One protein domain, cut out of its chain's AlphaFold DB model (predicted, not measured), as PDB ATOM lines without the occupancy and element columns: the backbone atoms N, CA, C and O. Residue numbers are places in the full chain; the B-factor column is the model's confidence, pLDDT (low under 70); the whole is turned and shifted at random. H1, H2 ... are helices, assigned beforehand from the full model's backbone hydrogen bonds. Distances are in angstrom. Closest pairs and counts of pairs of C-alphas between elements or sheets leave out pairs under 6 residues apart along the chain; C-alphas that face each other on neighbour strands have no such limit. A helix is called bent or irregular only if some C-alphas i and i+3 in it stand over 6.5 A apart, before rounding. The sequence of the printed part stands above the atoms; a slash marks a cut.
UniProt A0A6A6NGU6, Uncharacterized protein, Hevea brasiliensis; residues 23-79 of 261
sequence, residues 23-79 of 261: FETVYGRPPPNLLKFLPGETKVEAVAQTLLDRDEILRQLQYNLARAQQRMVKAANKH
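Overview. This is residues 23 to 79 of the 261 residues of an uncharacterized protein of Hevea brasiliensis (UniProt A0A6A6NGU6). One long, straight helix, H2, makes the length of the model, and ahead of it the chain comes in as a long link from H1, a tiny helix at the far end of that link, and folds back into H2 near residues 39 to 44. H1, at residues 24 to 27, and the last stretch of H2, from residue 59, stand free. The printed part has 57 residues with two named helices, H1 then H2, no named strand, and the class all helix. It is extended, with a radius of gyration of the C-alphas of 16.8 A and spans of 55 by 27 by 12 A.

Along the chain. H1 is residues 23 to 27, beginning at C-alpha 23 (38.453, 59.933, 30.642). H2 is residues 45 to 77, 48.3 A from first to last C-alpha, ending at C-alpha 77 (57.361, 65.286, 18.778).

Arrangement. H1 and H2 are apart. In both helices every O i to N i+4 pair is within hydrogen-bond range. Neither is bent.

Size, cuts and confidence. The C-alphas of Lys 43 and His 79, the two farthest apart, are 55.6 A apart. The link of 17 residues, 28 to 44, is long. The printed part has no cut, and no printed residue is under 70 in pLDDT.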
ATOM      1  N   PHE A  23      39.651  60.764  30.552       89.62
ATOM      2  CA  PHE A  23      38.453  59.933  30.642       89.62
ATOM      3  C   PHE A  23      37.317  60.640  31.393       89.62
ATOM      4  O   PHE A  23      36.195  60.691  30.895       89.62
ATOM      5  N   GLU A  24      37.602  61.216  32.560       94.00
ATOM      6  CA  GLU A  24      36.626  61.987  33.339       94.00
ATOM      7  C   GLU A  24      36.136  63.215  32.576       94.00
ATOM      8  O   GLU A  24      34.941  63.493  32.595       94.00
ATOM      9  N   THR A  25      37.016  63.900  31.844       92.06
ATOM     10  CA  THR A  25      36.633  65.049  31.010       92.06
ATOM     11  C   THR A  25      35.625  64.664  29.926       92.06
ATOM     12  O   THR A  25      34.696  65.418  29.655       92.06
ATOM     13  N   VAL A  26      35.794  63.495  29.300       94.88
ATOM     14  CA  VAL A  26      34.920  63.040  28.206       94.88
ATOM     15  C   VAL A  26      33.626  62.416  28.728       94.88
ATOM     16  O   VAL A  26      32.563  62.628  28.153       94.88
ATOM     17  N   TYR A  27      33.706  61.629  29.802       94.12
ATOM     18  CA  TYR A  27      32.598  60.781  30.254       94.12
ATOM     19  C   TYR A  27      31.953  61.233  31.568       94.12
ATOM     20  O   TYR A  27      31.002  60.591  32.018       94.12
ATOM     21  N   GLY A  28      32.462  62.293  32.202       94.62
ATOM     22  CA  GLY A  28      31.916  62.872  33.433       94.62
ATOM     23  C   GLY A  28      31.960  61.948  34.654       94.62
ATOM     24  O   GLY A  28      31.266  62.199  35.635       94.62
ATOM     25  N   ARG A  29      32.726  60.852  34.600       93.12
ATOM     26  CA  ARG A  29      32.818  59.837  35.660       93.12
ATOM     27  C   ARG A  29      34.249  59.313  35.790       93.12
ATOM     28  O   ARG A  29      34.949  59.286  34.775       93.12
ATOM     29  N   PRO A  30      34.674  58.853  36.981       89.38
ATOM     30  CA  PRO A  30      35.992  58.251  37.147       89.38
ATOM     31  C   PRO A  30      36.146  56.999  36.269       89.38
ATOM     32  O   PRO A  30      35.151  56.310  35.999       89.38
ATOM     33  N   PRO A  31      37.372  56.684  35.810       87.50
ATOM     34  CA  PRO A  31      37.630  55.457  35.069       87.50
ATOM     35  C   PRO A  31      37.196  54.228  35.887       87.50
ATOM     36  O   PRO A  31      37.460  54.174  37.091       87.50
ATOM     37  N   PRO A  32      36.529  53.233  35.269       89.19
ATOM     38  CA  PRO A  32      36.143  52.009  35.961       89.19
ATOM     39  C   PRO A  32      37.361  51.293  36.552       89.19
ATOM     40  O   PRO A  32      38.384  51.139  35.884       89.19
ATOM     41  N   ASN A  33      37.236  50.806  37.788       86.31
ATOM     42  CA  ASN A  33      38.281  50.002  38.413       86.31
ATOM     43  C   ASN A  33      38.343  48.614  37.764       86.31
ATOM     44  O   ASN A  33      37.356  47.877  37.742       86.31
ATOM     45  N   LEU A  34      39.519  48.244  37.264       84.81
ATOM     46  CA  LEU A  34      39.800  46.887  36.800       84.81
ATOM     47  C   LEU A  34      40.244  46.051  38.004       84.81
ATOM     48  O   LEU A  34      41.395  46.133  38.431       84.81
ATOM     49  N   LEU A  35      39.314  45.282  38.570       86.19
ATOM     50  CA  LEU A  35      39.615  44.322  39.632       86.19
ATOM     51  C   LEU A  35      40.351  43.118  39.038       86.19
ATOM     52  O   LEU A  35      39.899  42.566  38.035       86.19
ATOM     53  N   LYS A  36      41.466  42.743  39.668       87.12
ATOM     54  CA  LYS A  36      42.197  41.509  39.368       87.12
ATOM     55  C   LYS A  36      41.523  40.354  40.090       87.12
ATOM     56  O   LYS A  36      41.143  40.518  41.250       87.12
ATOM     57  N   PHE A  37      41.405  39.220  39.423       89.75
ATOM     58  CA  PHE A  37      40.908  37.992  40.018       89.75
ATOM     59  C   PHE A  37      41.881  37.479  41.083       89.75
ATOM     60  O   PHE A  37      43.096  37.423  40.858       89.75
ATOM     61  N   LEU A  38      41.350  37.084  42.241       87.25
ATOM     62  CA  LEU A  38      42.128  36.414  43.280       87.25
ATOM     63  C   LEU A  38      41.794  34.914  43.306       87.25
ATOM     64  O   LEU A  38      40.618  34.536  43.314       87.25
ATOM     65  N   PRO A  39      42.806  34.027  43.364       83.62
ATOM     66  CA  PRO A  39      42.568  32.594  43.503       83.62
ATOM     67  C   PRO A  39      41.705  32.284  44.736       83.62
ATOM     68  O   PRO A  39      42.009  32.729  45.841       83.62
ATOM     69  N   GLY A  40      40.637  31.506  44.548       82.44
ATOM     70  CA  GLY A  40      39.698  31.129  45.613       82.44
ATOM     71  C   GLY A  40      38.407  31.957  45.681       82.44
ATOM     72  O   GLY A  40      37.516  31.608  46.453       82.44
ATOM     73  N   GLU A  41      38.246  32.995  44.852       87.75
ATOM     74  CA  GLU A  41      36.995  33.776  44.772       87.75
ATOM     75  C   GLU A  41      35.831  33.010  44.118       87.75
ATOM     76  O   GLU A  41      34.665  33.364  44.295       87.75
ATOM     77  N   THR A  42      36.124  31.936  43.381       88.25
ATOM     78  CA  THR A  42      35.123  31.073  42.744       88.25
ATOM     79  C   THR A  42      35.340  29.611  43.114       88.25
ATOM     80  O   THR A  42      36.467  29.136  43.217       88.25
ATOM     81  N   LYS A  43      34.234  28.883  43.287       90.31
ATOM     82  CA  LYS A  43      34.228  27.431  43.536       90.31
ATOM     83  C   LYS A  43      34.286  26.610  42.244       90.31
ATOM     84  O   LYS A  43      34.421  25.392  42.304       90.31
ATOM     85  N   VAL A  44      34.122  27.260  41.091       94.31
ATOM     86  CA  VAL A  44      34.070  26.612  39.778       94.31
ATOM     87  C   VAL A  44      35.389  26.848  39.054       94.31
ATOM     88  O   VAL A  44      35.678  27.974  38.647       94.31
ATOM     89  N   GLU A  45      36.151  25.778  38.847       91.56
ATOM     90  CA  GLU A  45      37.493  25.833  38.251       91.56
ATOM     91  C   GLU A  45      37.494  26.459  36.848       91.56
ATOM     92  O   GLU A  45      38.304  27.328  36.549       91.56
ATOM     93  N   ALA A  46      36.523  26.104  36.000       93.12
ATOM     94  CA  ALA A  46      36.417  26.667  34.651       93.12
ATOM     95  C   ALA A  46      36.256  28.201  34.656       93.12
ATOM     96  O   ALA A  46      36.789  28.899  33.792       93.12
ATOM     97  N   VAL A  47      35.546  28.737  35.657       94.00
ATOM     98  CA  VAL A  47      35.381  30.186  35.831       94.00
ATOM     99  C   VAL A  47      36.690  30.812  36.314       94.00
ATOM    100  O   VAL A  47      37.050  31.881  35.827       94.00
ATOM    101  N   ALA A  48      37.427  30.144  37.208       92.44
ATOM    102  CA  ALA A  48      38.734  30.615  37.671       92.44
ATOM    103  C   ALA A  48      39.729  30.745  36.511       92.44
ATOM    104  O   ALA A  48      40.340  31.799  36.348       92.44
ATOM    105  N   GLN A  49      39.827  29.717  35.663       92.38
ATOM    106  CA  GLN A  49      40.702  29.727  34.486       92.38
ATOM    107  C   GLN A  49      40.343  30.865  33.523       92.38
ATOM    108  O   GLN A  49      41.201  31.651  33.137       92.38
ATOM    109  N   THR A  50      39.051  31.041  33.232       94.06
ATOM    110  CA  THR A  50      38.583  32.127  32.354       94.06
ATOM    111  C   THR A  50      38.936  33.516  32.904       94.06
ATOM    112  O   THR A  50      39.283  34.425  32.146       94.06
ATOM    113  N   LEU A  51      38.840  33.714  34.222       93.56
ATOM    114  CA  LEU A  51      39.176  34.988  34.864       93.56
ATOM    115  C   LEU A  51      40.688  35.255  34.872       93.56
ATOM    116  O   LEU A  51      41.097  36.394  34.648       93.56
ATOM    117  N   LEU A  52      41.507  34.218  35.058       93.25
ATOM    118  CA  LEU A  52      42.963  34.316  34.928       93.25
ATOM    119  C   LEU A  52      43.379  34.680  33.496       93.25
ATOM    120  O   LEU A  52      44.179  35.599  33.307       93.25
ATOM    121  N   ASP A  53      42.788  34.028  32.494       94.75
ATOM    122  CA  ASP A  53      43.042  34.328  31.081       94.75
ATOM    123  C   ASP A  53      42.668  35.775  30.738       94.75
ATOM    124  O   ASP A  53      43.423  36.487  30.068       94.75
ATOM    125  N   ARG A  54      41.521  36.250  31.244       95.50
ATOM    126  CA  ARG A  54      41.106  37.652  31.101       95.50
ATOM    127  C   ARG A  54      42.162  38.603  31.663       95.50
ATOM    128  O   ARG A  54      42.486  39.592  31.004       95.50
ATOM    129  N   ASP A  55      42.666  38.347  32.865       94.56
ATOM    130  CA  ASP A  55      43.650  39.219  33.511       94.56
ATOM    131  C   ASP A  55      44.984  39.241  32.758       94.56
ATOM    132  O   ASP A  55      45.593  40.306  32.609       94.56
ATOM    133  N   GLU A  56      45.404  38.102  32.208       95.69
ATOM    134  CA  GLU A  56      46.594  38.023  31.363       95.69
ATOM    135  C   GLU A  56      46.417  38.823  30.063       95.69
ATOM    136  O   GLU A  56      47.285  39.625  29.699       95.69
ATOM    137  N   ILE A  57      45.262  38.707  29.401       96.31
ATOM    138  CA  ILE A  57      44.938  39.512  28.212       96.31
ATOM    139  C   ILE A  57      44.929  41.007  28.555       96.31
ATOM    140  O   ILE A  57      45.504  41.818  27.821       96.31
ATOM    141  N   LEU A  58      44.321  41.397  29.680       95.38
ATOM    142  CA  LEU A  58      44.294  42.793  30.123       95.38
ATOM    143  C   LEU A  58      45.705  43.328  30.395       95.38
ATOM    144  O   LEU A  58      46.015  44.458  30.003       95.38
ATOM    145  N   ARG A  59      46.583  42.522  31.001       94.38
ATOM    146  CA  ARG A  59      47.990  42.874  31.235       94.38
ATOM    147  C   ARG A  59      48.734  43.111  29.922       94.38
ATOM    148  O   ARG A  59      49.434  44.118  29.778       94.38
ATOM    149  N   GLN A  60      48.573  42.212  28.953       97.44
ATOM    150  CA  GLN A  60      49.192  42.349  27.633       97.44
ATOM    151  C   GLN A  60      48.671  43.581  26.886       97.44
ATOM    152  O   GLN A  60      49.457  44.334  26.303       97.44
ATOM    153  N   LEU A  61      47.361  43.830  26.943       96.81
ATOM    154  CA  LEU A  61      46.739  44.992  26.316       96.81
ATOM    155  C   LEU A  61      47.278  46.302  26.901       96.81
ATOM    156  O   LEU A  61      47.668  47.189  26.139       96.81
ATOM    157  N   GLN A  62      47.355  46.415  28.230       95.06
ATOM    158  CA  GLN A  62      47.912  47.599  28.894       95.06
ATOM    159  C   GLN A  62      49.362  47.856  28.469       95.06
ATOM    160  O   GLN A  62      49.716  48.987  28.122       95.06
ATOM    161  N   TYR A  63      50.190  46.809  28.431       97.38
ATOM    162  CA  TYR A  63      51.579  46.910  27.984       97.38
ATOM    163  C   TYR A  63      51.688  47.404  26.532       97.38
ATOM    164  O   TYR A  63      52.453  48.327  26.231       97.38
ATOM    165  N   ASN A  64      50.897  46.822  25.629       98.00
ATOM    166  CA  ASN A  64      50.903  47.191  24.215       98.00
ATOM    167  C   ASN A  64      50.415  48.628  23.998       98.00
ATOM    168  O   ASN A  64      51.037  49.376  23.238       98.00
ATOM    169  N   LEU A  65      49.356  49.035  24.703       97.25
ATOM    170  CA  LEU A  65      48.806  50.386  24.640       97.25
ATOM    171  C   LEU A  65      49.838  51.426  25.091       97.25
ATOM    172  O   LEU A  65      50.072  52.404  24.381       97.25
ATOM    173  N   ALA A  66      50.503  51.188  26.224       96.88
ATOM    174  CA  ALA A  66      51.522  52.092  26.744       96.88
ATOM    175  C   ALA A  66      52.667  52.290  25.736       96.88
ATOM    176  O   ALA A  66      53.087  53.418  25.464       96.88
ATOM    177  N   ARG A  67      53.135  51.208  25.100       97.94
ATOM    178  CA  ARG A  67      54.180  51.303  24.066       97.94
ATOM    179  C   ARG A  67      53.698  52.002  22.800       97.94
ATOM    180  O   ARG A  67      54.468  52.757  22.206       97.94
ATOM    181  N   ALA A  68      52.459  51.760  22.374       96.62
ATOM    182  CA  ALA A  68      51.876  52.450  21.228       96.62
ATOM    183  C   ALA A  68      51.817  53.963  21.476       96.62
ATOM    184  O   ALA A  68      52.314  54.734  20.655       96.62
ATOM    185  N   GLN A  69      51.333  54.379  22.649       97.19
ATOM    186  CA  GLN A  69      51.287  55.785  23.056       97.19
ATOM    187  C   GLN A  69      52.683  56.418  23.073       97.19
ATOM    188  O   GLN A  69      52.880  57.476  22.479       97.19
ATOM    189  N   GLN A  70      53.684  55.751  23.658       97.25
ATOM    190  CA  GLN A  70      55.070  56.240  23.653       97.25
ATOM    191  C   GLN A  70      55.614  56.443  22.232       97.25
ATOM    192  O   GLN A  70      56.253  57.459  21.945       97.25
ATOM    193  N   ARG A  71      55.347  55.500  21.318       97.81
ATOM    194  CA  ARG A  71      55.750  55.616  19.907       97.81
ATOM    195  C   ARG A  71      55.048  56.784  19.217       97.81
ATOM    196  O   ARG A  71      55.711  57.532  18.504       97.81
ATOM    197  N   MET A  72      53.748  56.958  19.453       96.25
ATOM    198  CA  MET A  72      52.964  58.063  18.894       96.25
ATOM    199  C   MET A  72      53.472  59.418  19.384       96.25
ATOM    200  O   MET A  72      53.697  60.306  18.566       96.25
ATOM    201  N   VAL A  73      53.732  59.559  20.687       95.12
ATOM    202  CA  VAL A  73      54.301  60.785  21.271       95.12
ATOM    203  C   VAL A  73      55.665  61.086  20.656       95.12
ATOM    204  O   VAL A  73      55.906  62.204  20.206       95.12
ATOM    205  N   LYS A  74      56.544  60.083  20.552       95.38
ATOM    206  CA  LYS A  74      57.864  60.255  19.932       95.38
ATOM    207  C   LYS A  74      57.759  60.672  18.463       95.38
ATOM    208  O   LYS A  74      58.497  61.550  18.028       95.38
ATOM    209  N   ALA A  75      56.855  60.057  17.702       95.38
ATOM    210  CA  ALA A  75      56.639  60.385  16.296       95.38
ATOM    211  C   ALA A  75      56.077  61.804  16.117       95.38
ATOM    212  O   ALA A  75      56.586  62.553  15.286       95.38
ATOM    213  N   ALA A  76      55.092  62.196  16.928       91.69
ATOM    214  CA  ALA A  76      54.509  63.536  16.901       91.69
ATOM    215  C   ALA A  76      55.535  64.613  17.285       91.69
ATOM    216  O   ALA A  76      55.618  65.657  16.638       91.69
ATOM    217  N   ASN A  77      56.356  64.341  18.300       93.38
ATOM    218  CA  ASN A  77      57.361  65.286  18.778       93.38
ATOM    219  C   ASN A  77      58.597  65.359  17.875       93.38
ATOM    220  O   ASN A  77      59.305  66.356  17.923       93.38
ATOM    221  N   LYS A  78      58.841  64.366  17.005       93.38
ATOM    222  CA  LYS A  78      60.013  64.325  16.109       93.38
ATOM    223  C   LYS A  78      60.186  65.592  15.262       93.38
ATOM    224  O   LYS A  78      61.313  65.963  14.952       93.38
ATOM    225  N   HIS A  79      59.081  66.219  14.861       89.56
ATOM    226  CA  HIS A  79      59.082  67.414  14.012       89.56
ATOM    227  C   HIS A  79      58.674  68.691  14.754       89.56
ATOM    228  O   HIS A  79      58.655  69.763  14.148       89.56
TER     229      HIS A  79